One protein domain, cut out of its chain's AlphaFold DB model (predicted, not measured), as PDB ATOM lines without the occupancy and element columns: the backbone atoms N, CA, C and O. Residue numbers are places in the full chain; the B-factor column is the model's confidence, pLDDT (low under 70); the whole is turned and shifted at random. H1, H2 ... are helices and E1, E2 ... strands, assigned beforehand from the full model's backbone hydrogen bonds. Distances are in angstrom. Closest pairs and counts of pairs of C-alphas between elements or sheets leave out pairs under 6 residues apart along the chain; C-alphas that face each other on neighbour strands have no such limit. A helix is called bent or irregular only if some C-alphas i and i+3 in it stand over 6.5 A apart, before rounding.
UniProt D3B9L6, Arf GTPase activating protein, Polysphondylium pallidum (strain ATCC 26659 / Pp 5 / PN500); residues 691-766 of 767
ATOM      1  N   GLU A 691      52.424 194.680 203.686       89.75
ATOM      2  CA  GLU A 691      53.374 193.570 203.563       89.75
ATOM      3  C   GLU A 691      53.124 192.497 204.632       89.75
ATOM      4  O   GLU A 691      52.931 192.793 205.809       89.75
ATOM      5  N   CYS A 692      53.158 191.227 204.231       88.12
ATOM      6  CA  CYS A 692      53.072 190.098 205.148       88.12
ATOM      7  C   CYS A 692      54.393 189.885 205.899       88.12
ATOM      8  O   CYS A 692      55.362 189.382 205.335       88.12
ATOM      9  N   ASP A 693      54.403 190.170 207.201       86.94
ATOM     10  CA  ASP A 693      55.537 190.021 208.130       86.94
ATOM     11  C   ASP A 693      56.189 188.617 208.185       86.94
ATOM     12  O   ASP A 693      57.286 188.474 208.724       86.94
ATOM     13  N   ALA A 694      55.578 187.587 207.587       83.56
ATOM     14  CA  ALA A 694      56.172 186.252 207.452       83.56
ATOM     15  C   ALA A 694      56.900 185.999 206.111       83.56
ATOM     16  O   ALA A 694      57.722 185.080 206.050       83.56
ATOM     17  N   CYS A 695      56.607 186.752 205.040       86.75
ATOM     18  CA  CYS A 695      57.110 186.460 203.682       86.75
ATOM     19  C   CYS A 695      57.307 187.663 202.735       86.75
ATOM     20  O   CYS A 695      57.719 187.459 201.596       86.75
ATOM     21  N   GLY A 696      57.003 188.894 203.154       85.25
ATOM     22  CA  GLY A 696      57.149 190.118 202.352       85.25
ATOM     23  C   GLY A 696      56.105 190.322 201.243       85.25
ATOM     24  O   GLY A 696      56.147 191.330 200.542       85.25
ATOM     25  N   THR A 697      55.153 189.400 201.061       88.12
ATOM     26  CA  THR A 697      54.110 189.525 200.029       88.12
ATOM     27  C   THR A 697      53.182 190.701 200.332       88.12
ATOM     28  O   THR A 697      52.665 190.807 201.442       88.12
ATOM     29  N   LYS A 698      52.949 191.565 199.336       89.75
ATOM     30  CA  LYS A 698      52.006 192.689 199.415       89.75
ATOM     31  C   LYS A 698      50.584 192.221 199.127       89.75
ATOM     32  O   LYS A 698      50.325 191.687 198.052       89.75
ATOM     33  N   THR A 699      49.669 192.453 200.063       87.56
ATOM     34  CA  THR A 699      48.228 192.183 199.920       87.56
ATOM     35  C   THR A 699      47.424 193.404 200.368       87.56
ATOM     36  O   THR A 699      47.972 194.297 201.011       87.56
ATOM     37  N   SER A 700      46.119 193.468 200.091       90.69
ATOM     38  CA  SER A 700      45.267 194.428 200.812       90.69
ATOM     39  C   SER A 700      45.223 194.085 202.307       90.69
ATOM     40  O   SER A 700      45.502 192.945 202.700       90.69
ATOM     41  N   PHE A 701      44.868 195.063 203.144       87.50
ATOM     42  CA  PHE A 701      44.703 194.871 204.588       87.50
ATOM     43  C   PHE A 701      43.694 193.753 204.910       87.50
ATOM     44  O   PHE A 701      43.989 192.867 205.712       87.50
ATOM     45  N   ASP A 702      42.555 193.725 204.214       84.12
ATOM     46  CA  ASP A 702      41.503 192.720 204.421       84.12
ATOM     47  C   ASP A 702      41.958 191.311 204.001       84.12
ATOM     48  O   ASP A 702      41.686 190.323 204.688       84.12
ATOM     49  N   ALA A 703      42.729 191.211 202.911       86.50
ATOM     50  CA  ALA A 703      43.287 189.947 202.437       86.50
ATOM     51  C   ALA A 703      44.463 189.441 203.293       86.50
ATOM     52  O   ALA A 703      44.748 188.244 203.280       86.50
ATOM     53  N   LEU A 704      45.131 190.306 204.066       87.56
ATOM     54  CA  LEU A 704      46.322 189.951 204.849       87.56
ATOM     55  C   LEU A 704      46.048 188.829 205.862       87.56
ATOM     56  O   LEU A 704      46.884 187.946 206.060       87.56
ATOM     57  N   THR A 705      44.865 188.837 206.483       86.19
ATOM     58  CA  THR A 705      44.456 187.801 207.448       86.19
ATOM     59  C   THR A 705      44.123 186.476 206.764       86.19
ATOM     60  O   THR A 705      44.387 185.420 207.338       86.19
ATOM     61  N   HIS A 706      43.599 186.500 205.533       87.94
ATOM     62  CA  HIS A 706      43.454 185.290 204.721       87.94
ATOM     63  C   HIS A 706      44.848 184.752 204.382       87.94
ATOM     64  O   HIS A 706      45.241 183.702 204.886       87.94
ATOM     65  N   HIS A 707      45.658 185.567 203.703       89.00
ATOM     66  CA  HIS A 707      47.008 185.240 203.265       89.00
ATOM     67  C   HIS A 707      47.886 184.641 204.377       89.00
ATOM     68  O   HIS A 707      48.461 183.572 204.182       89.00
ATOM     69  N   LYS A 708      47.958 185.253 205.570       87.38
ATOM     70  CA  LYS A 708      48.751 184.720 206.700       87.38
ATOM     71  C   LYS A 708      48.330 183.312 207.146       87.38
ATOM     72  O   LYS A 708      49.169 182.572 207.657       87.38
ATOM     73  N   ASN A 709      47.067 182.938 206.948       85.06
ATOM     74  CA  ASN A 709      46.504 181.659 207.373       85.06
ATOM     75  C   ASN A 709      46.436 180.613 206.245       85.06
ATOM     76  O   ASN A 709      46.702 179.438 206.504       85.06
ATOM     77  N   THR A 710      46.107 180.999 205.008       84.56
ATOM     78  CA  THR A 710      45.859 180.082 203.875       84.56
ATOM     79  C   THR A 710      47.006 180.013 202.866       84.56
ATOM     80  O   THR A 710      47.393 178.905 202.484       84.56
ATOM     81  N   ASP A 711      47.579 181.156 202.482       84.25
ATOM     82  CA  ASP A 711      48.389 181.275 201.254       84.25
ATOM     83  C   ASP A 711      49.886 181.474 201.537       84.25
ATOM     84  O   ASP A 711      50.744 181.172 200.708       84.25
ATOM     85  N   CYS A 712      50.225 181.989 202.720       89.75
ATOM     86  CA  CYS A 712      51.593 182.294 203.104       89.75
ATOM     87  C   CYS A 712      52.409 181.006 203.265       89.75
ATOM     88  O   CYS A 712      52.259 180.262 204.239       89.75
ATOM     89  N   LEU A 713      53.358 180.779 202.354       87.50
ATOM     90  CA  LEU A 713      54.269 179.627 202.390       87.50
ATOM     91  C   LEU A 713      55.132 179.565 203.668       87.50
ATOM     92  O   LEU A 713      55.669 178.513 204.013       87.50
ATOM     93  N   PHE A 714      55.235 180.669 204.405       90.25
ATOM     94  CA  PHE A 714      56.013 180.783 205.637       90.25
ATOM     95  C   PHE A 714      55.166 180.661 206.917       90.25
ATOM     96  O   PHE A 714      55.739 180.693 208.010       90.25
ATOM     97  N   ARG A 715      53.839 180.457 206.812       91.88
ATOM     98  CA  ARG A 715      52.942 180.263 207.969       91.88
ATOM     99  C   ARG A 715      53.412 179.110 208.878       91.88
ATOM    100  O   ARG A 715      53.901 178.096 208.364       91.88
ATOM    101  N   PRO A 716      53.259 179.220 210.210       87.94
ATOM    102  CA  PRO A 716      53.638 178.162 211.141       87.94
ATOM    103  C   PRO A 716      52.595 177.034 211.167       87.94
ATOM    104  O   PRO A 716      51.454 177.226 211.573       87.94
ATOM    105  N   MET A 717      53.016 175.830 210.794       89.31
ATOM    106  CA  MET A 717      52.233 174.595 210.835       89.31
ATOM    107  C   MET A 717      52.735 173.683 211.954       89.31
ATOM    108  O   MET A 717      53.941 173.532 212.151       89.31
ATOM    109  N   LYS A 718      51.825 173.028 212.678       91.00
ATOM    110  CA  LYS A 718      52.181 172.099 213.758       91.00
ATOM    111  C   LYS A 718      52.313 170.669 213.228       91.00
ATOM    112  O   LYS A 718      51.330 170.091 212.776       91.00
ATOM    113  N   CYS A 719      53.500 170.073 213.328       88.88
ATOM    114  CA  CYS A 719      53.724 168.669 212.976       88.88
ATOM    115  C   CYS A 719      52.911 167.737 213.889       88.88
ATOM    116  O   CYS A 719      53.077 167.756 215.112       88.88
ATOM    117  N   THR A 720      52.084 166.879 213.292       84.50
ATOM    118  CA  THR A 720      51.245 165.879 213.979       84.50
ATOM    119  C   THR A 720      52.047 164.849 214.781       84.50
ATOM    120  O   THR A 720      51.582 164.375 215.814       84.50
ATOM    121  N   TYR A 721      53.263 164.525 214.334       82.94
ATOM    122  CA  TYR A 721      54.078 163.438 214.880       82.94
ATOM    123  C   TYR A 721      55.021 163.866 216.018       82.94
ATOM    124  O   TYR A 721      55.203 163.117 216.974       82.94
ATOM    125  N   CYS A 722      55.600 165.076 215.954       82.62
ATOM    126  CA  CYS A 722      56.516 165.587 216.991       82.62
ATOM    127  C   CYS A 722      56.056 166.879 217.691       82.62
ATOM    128  O   CYS A 722      56.798 167.432 218.501       82.62
ATOM    129  N   ASN A 723      54.850 167.373 217.389       83.75
ATOM    130  CA  ASN A 723      54.238 168.591 217.941       83.75
ATOM    131  C   ASN A 723      55.000 169.918 217.713       83.75
ATOM    132  O   ASN A 723      54.540 170.955 218.193       83.75
ATOM    133  N   LYS A 724      56.116 169.930 216.970       84.88
ATOM    134  CA  LYS A 724      56.872 171.156 216.654       84.88
ATOM    135  C   LYS A 724      56.144 172.042 215.643       84.88
ATOM    136  O   LYS A 724      55.483 171.537 214.738       84.88
ATOM    137  N   LEU A 725      56.332 173.356 215.771       89.81
ATOM    138  CA  LEU A 725      55.959 174.338 214.751       89.81
ATOM    139  C   LEU A 725      57.055 174.412 213.679       89.81
ATOM    140  O   LEU A 725      58.233 174.540 214.008       89.81
ATOM    141  N   ILE A 726      56.653 174.316 212.414       91.38
ATOM    142  CA  ILE A 726      57.498 174.269 211.212       91.38
ATOM    143  C   ILE A 726      56.870 175.199 210.163       91.38
ATOM    144  O   ILE A 726      55.648 175.293 210.087       91.38
ATOM    145  N   LYS A 727      57.666 175.893 209.345       91.44
ATOM    146  CA  LYS A 727      57.141 176.720 208.239       91.44
ATOM    147  C   LYS A 727      56.445 175.829 207.202       91.44
ATOM    148  O   LYS A 727      56.987 174.774 206.887       91.44
ATOM    149  N   TYR A 728      55.306 176.238 206.637       90.31
ATOM    150  CA  TYR A 728      54.547 175.421 205.669       90.31
ATOM    151  C   TYR A 728      55.401 174.912 204.488       90.31
ATOM    152  O   TYR A 728      55.349 173.728 204.175       90.31
ATOM    153  N   ILE A 729      56.278 175.749 203.926       88.00
ATOM    154  CA  ILE A 729      57.247 175.382 202.873       88.00
ATOM    155  C   ILE A 729      58.223 174.254 203.266       88.00
ATOM    156  O   ILE A 729      58.740 173.564 202.400       88.00
ATOM    157  N   GLN A 730      58.458 174.035 204.563       88.69
ATOM    158  CA  GLN A 730      59.289 172.951 205.112       88.69
ATOM    159  C   GLN A 730      58.453 171.845 205.778       88.69
ATOM    160  O   GLN A 730      59.013 170.918 206.365       88.69
ATOM    161  N   TYR A 731      57.120 171.943 205.752       90.75
ATOM    162  CA  TYR A 731      56.247 171.049 206.509       90.75
ATOM    163  C   TYR A 731      56.281 169.617 205.965       90.75
ATOM    164  O   TYR A 731      56.370 168.687 206.761       90.75
ATOM    165  N   ASN A 732      56.274 169.437 204.639       87.81
ATOM    166  CA  ASN A 732      56.288 168.116 204.001       87.81
ATOM    167  C   ASN A 732      57.625 167.393 204.240       87.81
ATOM    168  O   ASN A 732      57.634 166.324 204.846       87.81
ATOM    169  N   ASP A 733      58.751 168.031 203.902       87.56
ATOM    170  CA  ASP A 733      60.109 167.530 204.166       87.56
ATOM    171  C   ASP A 733      60.295 167.146 205.641       87.56
ATOM    172  O   ASP A 733      60.836 166.089 205.981       87.56
ATOM    173  N   HIS A 734      59.805 167.999 206.550       89.00
ATOM    174  CA  HIS A 734      59.809 167.697 207.972       89.00
ATOM    175  C   HIS A 734      58.915 166.500 208.301       89.00
ATOM    176  O   HIS A 734      59.316 165.665 209.106       89.00
ATOM    177  N   GLN A 735      57.719 166.401 207.722       87.94
ATOM    178  CA  GLN A 735      56.780 165.313 207.977       87.94
ATOM    179  C   GLN A 735      57.371 163.954 207.577       87.94
ATOM    180  O   GLN A 735      57.223 162.999 208.337       87.94
ATOM    181  N   ASP A 736      58.088 163.852 206.460       85.75
ATOM    182  CA  ASP A 736      58.697 162.594 205.996       85.75
ATOM    183  C   ASP A 736      59.922 162.187 206.836       85.75
ATOM    184  O   ASP A 736      60.032 161.040 207.288       85.75
ATOM    185  N   LEU A 737      60.785 163.150 207.181       85.94
ATOM    186  CA  LEU A 737      61.877 162.944 208.143       85.94
ATOM    187  C   LEU A 737      61.369 162.626 209.563       85.94
ATOM    188  O   LEU A 737      62.054 161.970 210.349       85.94
ATOM    189  N   CYS A 738      60.172 163.095 209.915       86.44
ATOM    190  CA  CYS A 738      59.553 162.864 211.214       86.44
ATOM    191  C   CYS A 738      58.833 161.507 211.277       86.44
ATOM    192  O   CYS A 738      58.929 160.824 212.290       86.44
ATOM    193  N   GLN A 739      58.189 161.052 210.199       86.31
ATOM    194  CA  GLN A 739      57.511 159.746 210.145       86.31
ATOM    195  C   GLN A 739      58.441 158.570 210.477       86.31
ATOM    196  O   GLN A 739      58.051 157.658 211.209       86.31
ATOM    197  N   THR A 740      59.661 158.597 209.939       79.25
ATOM    198  CA  THR A 740      60.652 157.513 210.049       79.25
ATOM    199  C   THR A 740      61.466 157.551 211.343       79.25
ATOM    200  O   THR A 740      61.963 156.520 211.798       79.25
ATOM    201  N   LYS A 741      61.602 158.725 211.967       84.88
ATOM    202  CA  LYS A 741      62.415 158.919 213.170       84.88
ATOM    203  C   LYS A 741      61.735 158.358 214.421       84.88
ATOM    204  O   LYS A 741      60.543 158.552 214.634       84.88
ATOM    205  N   LEU A 742      62.513 157.711 215.291       86.19
ATOM    206  CA  LEU A 742      62.064 157.324 216.630       86.19
ATOM    207  C   LEU A 742      61.970 158.553 217.547       86.19
ATOM    208  O   LEU A 742      62.932 159.313 217.679       86.19
ATOM    209  N   PHE A 743      60.837 158.695 218.229       83.44
ATOM    210  CA  PHE A 743      60.602 159.683 219.277       83.44
ATOM    211  C   PHE A 743      60.301 158.986 220.600       83.44
ATOM    212  O   PHE A 743      59.524 158.034 220.655       83.44
ATOM    213  N   THR A 744      60.889 159.483 221.684       85.38
ATOM    214  CA  THR A 744      60.534 159.065 223.040       85.38
ATOM    215  C   THR A 744      59.140 159.589 223.375       85.38
ATOM    216  O   THR A 744      58.918 160.798 223.415       85.38
ATOM    217  N   CYS A 745      58.196 158.685 223.623       87.75
ATOM    218  CA  CYS A 745      56.870 159.015 224.126       87.75
ATOM    219  C   CYS A 745      56.980 159.740 225.476       87.75
ATOM    220  O   CYS A 745      57.513 159.184 226.437       87.75
ATOM    221  N   GLY A 746      56.436 160.957 225.568       83.69
ATOM    222  CA  GLY A 746      56.497 161.778 226.783       83.69
ATOM    223  C   GLY A 746      55.708 161.233 227.981       83.69
ATOM    224  O   GLY A 746      55.883 161.742 229.082       83.69
ATOM    225  N   VAL A 747      54.863 160.212 227.783       87.88
ATOM    226  CA  VAL A 747      53.989 159.646 228.828       87.88
ATOM    227  C   VAL A 747      54.534 158.328 229.400       87.88
ATOM    228  O   VAL A 747      54.471 158.119 230.606       87.88
ATOM    229  N   CYS A 748      55.119 157.444 228.576       90.94
ATOM    230  CA  CYS A 748      55.680 156.159 229.043       90.94
ATOM    231  C   CYS A 748      57.151 155.901 228.682       90.94
ATOM    232  O   CYS A 748      57.633 154.784 228.866       90.94
ATOM    233  N   GLY A 749      57.862 156.882 228.122       86.38
ATOM    234  CA  GLY A 749      59.291 156.776 227.807       86.38
ATOM    235  C   GLY A 749      59.658 155.804 226.677       86.38
ATOM    236  O   GLY A 749      60.836 155.660 226.362       86.38
ATOM    237  N   ARG A 750      58.688 155.131 226.042       86.06
ATOM    238  CA  ARG A 750      58.952 154.203 224.928       86.06
ATOM    239  C   ARG A 750      59.362 154.960 223.667       86.06
ATOM    240  O   ARG A 750      58.703 155.925 223.289       86.06
ATOM    241  N   SER A 751      60.400 154.485 222.985       89.50
ATOM    242  CA  SER A 751      60.756 154.945 221.639       89.50
ATOM    243  C   SER A 751      59.760 154.399 220.617       89.50
ATOM    244  O   SER A 751      59.629 153.185 220.478       89.50
ATOM    245  N   VAL A 752      59.067 155.284 219.904       87.88
ATOM    246  CA  VAL A 752      58.045 154.946 218.901       87.88
ATOM    247  C   VAL A 752      58.332 155.733 217.614       87.88
ATOM    248  O   VAL A 752      58.676 156.913 217.714       87.88
ATOM    249  N   PRO A 753      58.233 155.133 216.409       87.81
ATOM    250  CA  PRO A 753      58.377 155.870 215.152       87.81
ATOM    251  C   PRO A 753      57.358 157.008 215.059       87.81
ATOM    252  O   PRO A 753      56.212 156.834 215.468       87.81
ATOM    253  N   GLY A 754      57.736 158.159 214.501       86.19
ATOM    254  CA  GLY A 754      56.851 159.324 214.437       86.19
ATOM    255  C   GLY A 754      55.511 159.012 213.771       86.19
ATOM    256  O   GLY A 754      54.478 159.363 214.332       86.19
ATOM    257  N   ARG A 755      55.508 158.245 212.669       86.56
ATOM    258  CA  ARG A 755      54.286 157.783 211.975       86.56
ATOM    259  C   ARG A 755      53.317 157.021 212.901       86.56
ATOM    260  O   ARG A 755      52.106 157.138 212.755       86.56
ATOM    261  N   ASP A 756      53.865 156.267 213.858       88.06
ATOM    262  CA  ASP A 756      53.143 155.384 214.778       88.06
ATOM    263  C   ASP A 756      52.795 156.112 216.096       88.06
ATOM    264  O   ASP A 756      51.987 155.626 216.886       88.06
ATOM    265  N   MET A 757      53.360 157.305 216.336       84.75
ATOM    266  CA  MET A 757      53.147 158.095 217.554       84.75
ATOM    267  C   MET A 757      51.678 158.516 217.774       84.75
ATOM    268  O   MET A 757      51.223 158.401 218.912       84.75
ATOM    269  N   PRO A 758      50.881 158.937 216.765       84.12
ATOM    270  CA  PRO A 758      49.472 159.278 216.975       84.12
ATOM    271  C   PRO A 758      48.635 158.063 217.386       84.12
ATOM    272  O   PRO A 758      47.825 158.162 218.303       84.12
ATOM    273  N   TYR A 759      48.887 156.900 216.769       86.50
ATOM    274  CA  TYR A 759      48.269 155.632 217.164       86.50
ATOM    275  C   TYR A 759      48.714 155.201 218.569       86.50
ATOM    276  O   TYR A 759      47.913 154.716 219.367       86.50
ATOM    277  N   HIS A 760      49.986 155.424 218.910       88.06
ATOM    278  CA  HIS A 760      50.505 155.145 220.242       88.06
ATOM    279  C   HIS A 760      49.847 156.022 221.317       88.06
ATOM    280  O   HIS A 760      49.434 155.501 222.351       88.06
ATOM    281  N   MET A 761      49.687 157.325 221.058       85.56
ATOM    282  CA  MET A 761      48.914 158.242 221.905       85.56
ATOM    283  C   MET A 761      47.471 157.748 222.075       85.56
ATOM    284  O   MET A 761      47.034 157.534 223.205       85.56
ATOM    285  N   SER A 762      46.758 157.487 220.974       86.25
ATOM    286  CA  SER A 762      45.335 157.118 221.013       86.25
ATOM    287  C   SER A 762      45.041 155.722 221.575       86.25
ATOM    288  O   SER A 762      43.921 155.497 222.029       86.25
ATOM    289  N   SER A 763      46.015 154.803 221.569       85.56
ATOM    290  CA  SER A 763      45.807 153.395 221.962       85.56
ATOM    291  C   SER A 763      46.455 152.998 223.293       85.56
ATOM    292  O   SER A 763      46.015 152.029 223.908       85.56
ATOM    293  N   PHE A 764      47.493 153.712 223.752       80.69
ATOM    294  CA  PHE A 764      48.213 153.382 224.995       80.69
ATOM    295  C   PHE A 764      48.102 154.452 226.092       80.69
ATOM    296  O   PHE A 764      48.365 154.123 227.246       80.69
ATOM    297  N   HIS A 765      47.702 155.688 225.758       83.69
ATOM    298  CA  HIS A 765      47.632 156.824 226.703       83.69
ATOM    299  C   HIS A 765      46.255 157.485 226.777       83.69
ATOM    300  O   HIS A 765      46.073 158.449 227.508       83.69
ATOM    301  N   ASN A 766      45.287 156.973 226.020       71.94
ATOM    302  CA  ASN A 766      43.924 157.487 225.965       71.94
ATOM    303  C   ASN A 766      43.041 156.740 226.987       71.94
ATOM    304  O   ASN A 766      42.189 155.927 226.616       71.94
TER     305      ASN A 766
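Overview. This is residues 691 to 766 of the 767 residues of the protein "Arf GTPase activating protein" of Polysphondylium pallidum (strain ATCC 26659 / Pp 5 / PN500) (UniProt D3B9L6). Three small pieces follow each other in a row along a loose rod: a loop with the short strand E1 and helix H1 at one end, then the hairpin E2 and E3 with H2 beside it, then the hairpin E4 and E5 with H3. The end of H2 meets the beginning of H3 at a corner, and H1 touches no helix. The printed part has 76 residues, with three named helices and five named strands in the order E1 H1 E2 E3 H2 E4 E5 H3, class mixed; both two-stranded sheets are antiparallel. The radius of gyration of the C-alphas is 16.4 A, and the spans are 48 by 24 by 14 A.

Arrangement. Start at E1, residues 698 to 700, which pairs with no named strand; H1, residues 701 to 710, follows by a tight link. Next find the hairpin of E2, residues 716 to 718, and E3, residues 725 to 727, with N 717 and O 726 at 2.8 A. H2, residues 728 to 740, has its closest C-alpha to E2 at Tyr 728, 5.7 A from that of Met 717. In the hairpin of E4, residues 742 to 744, and E5, residues 751 to 753, look for N 743 and O 752 at 2.8 A. H2, with residues 738 to 740 alone, touches H3, residues 754 to 764, only at their ends; the closest C-alphas, of Gln 739 and Arg 755, are 4.2 A apart. Their tilt of 69 degrees is steep, only just short of about perpendicular, and they run the same way. The O i to N i+4 pairs within hydrogen-bond range are 3 of 6 in H1, 6 of 9 in H2 and 5 of 7 in H3.

Along the chain. Find C-alpha 698 at (52.006, 192.689, 199.415), where E1 begins. H1 runs 14.9 A and is neither bent nor irregular, but only just: C-alphas 702 and 705 are 6.5 A apart. H2 runs 19.4 A and is irregular, with C-alphas 729 and 732 7.4 A apart. H3 runs 14.9 A to C-alpha 764 at (48.213, 153.382, 224.995) and is irregular, with C-alphas 755 and 758 7.1 A apart.

Size, cuts and confidence. The two C-alphas farthest apart, of Ser 700 and Arg 750, are 48.9 A apart. The printed part has no cut and no long link, and no printed residue is under 70 in pLDDT.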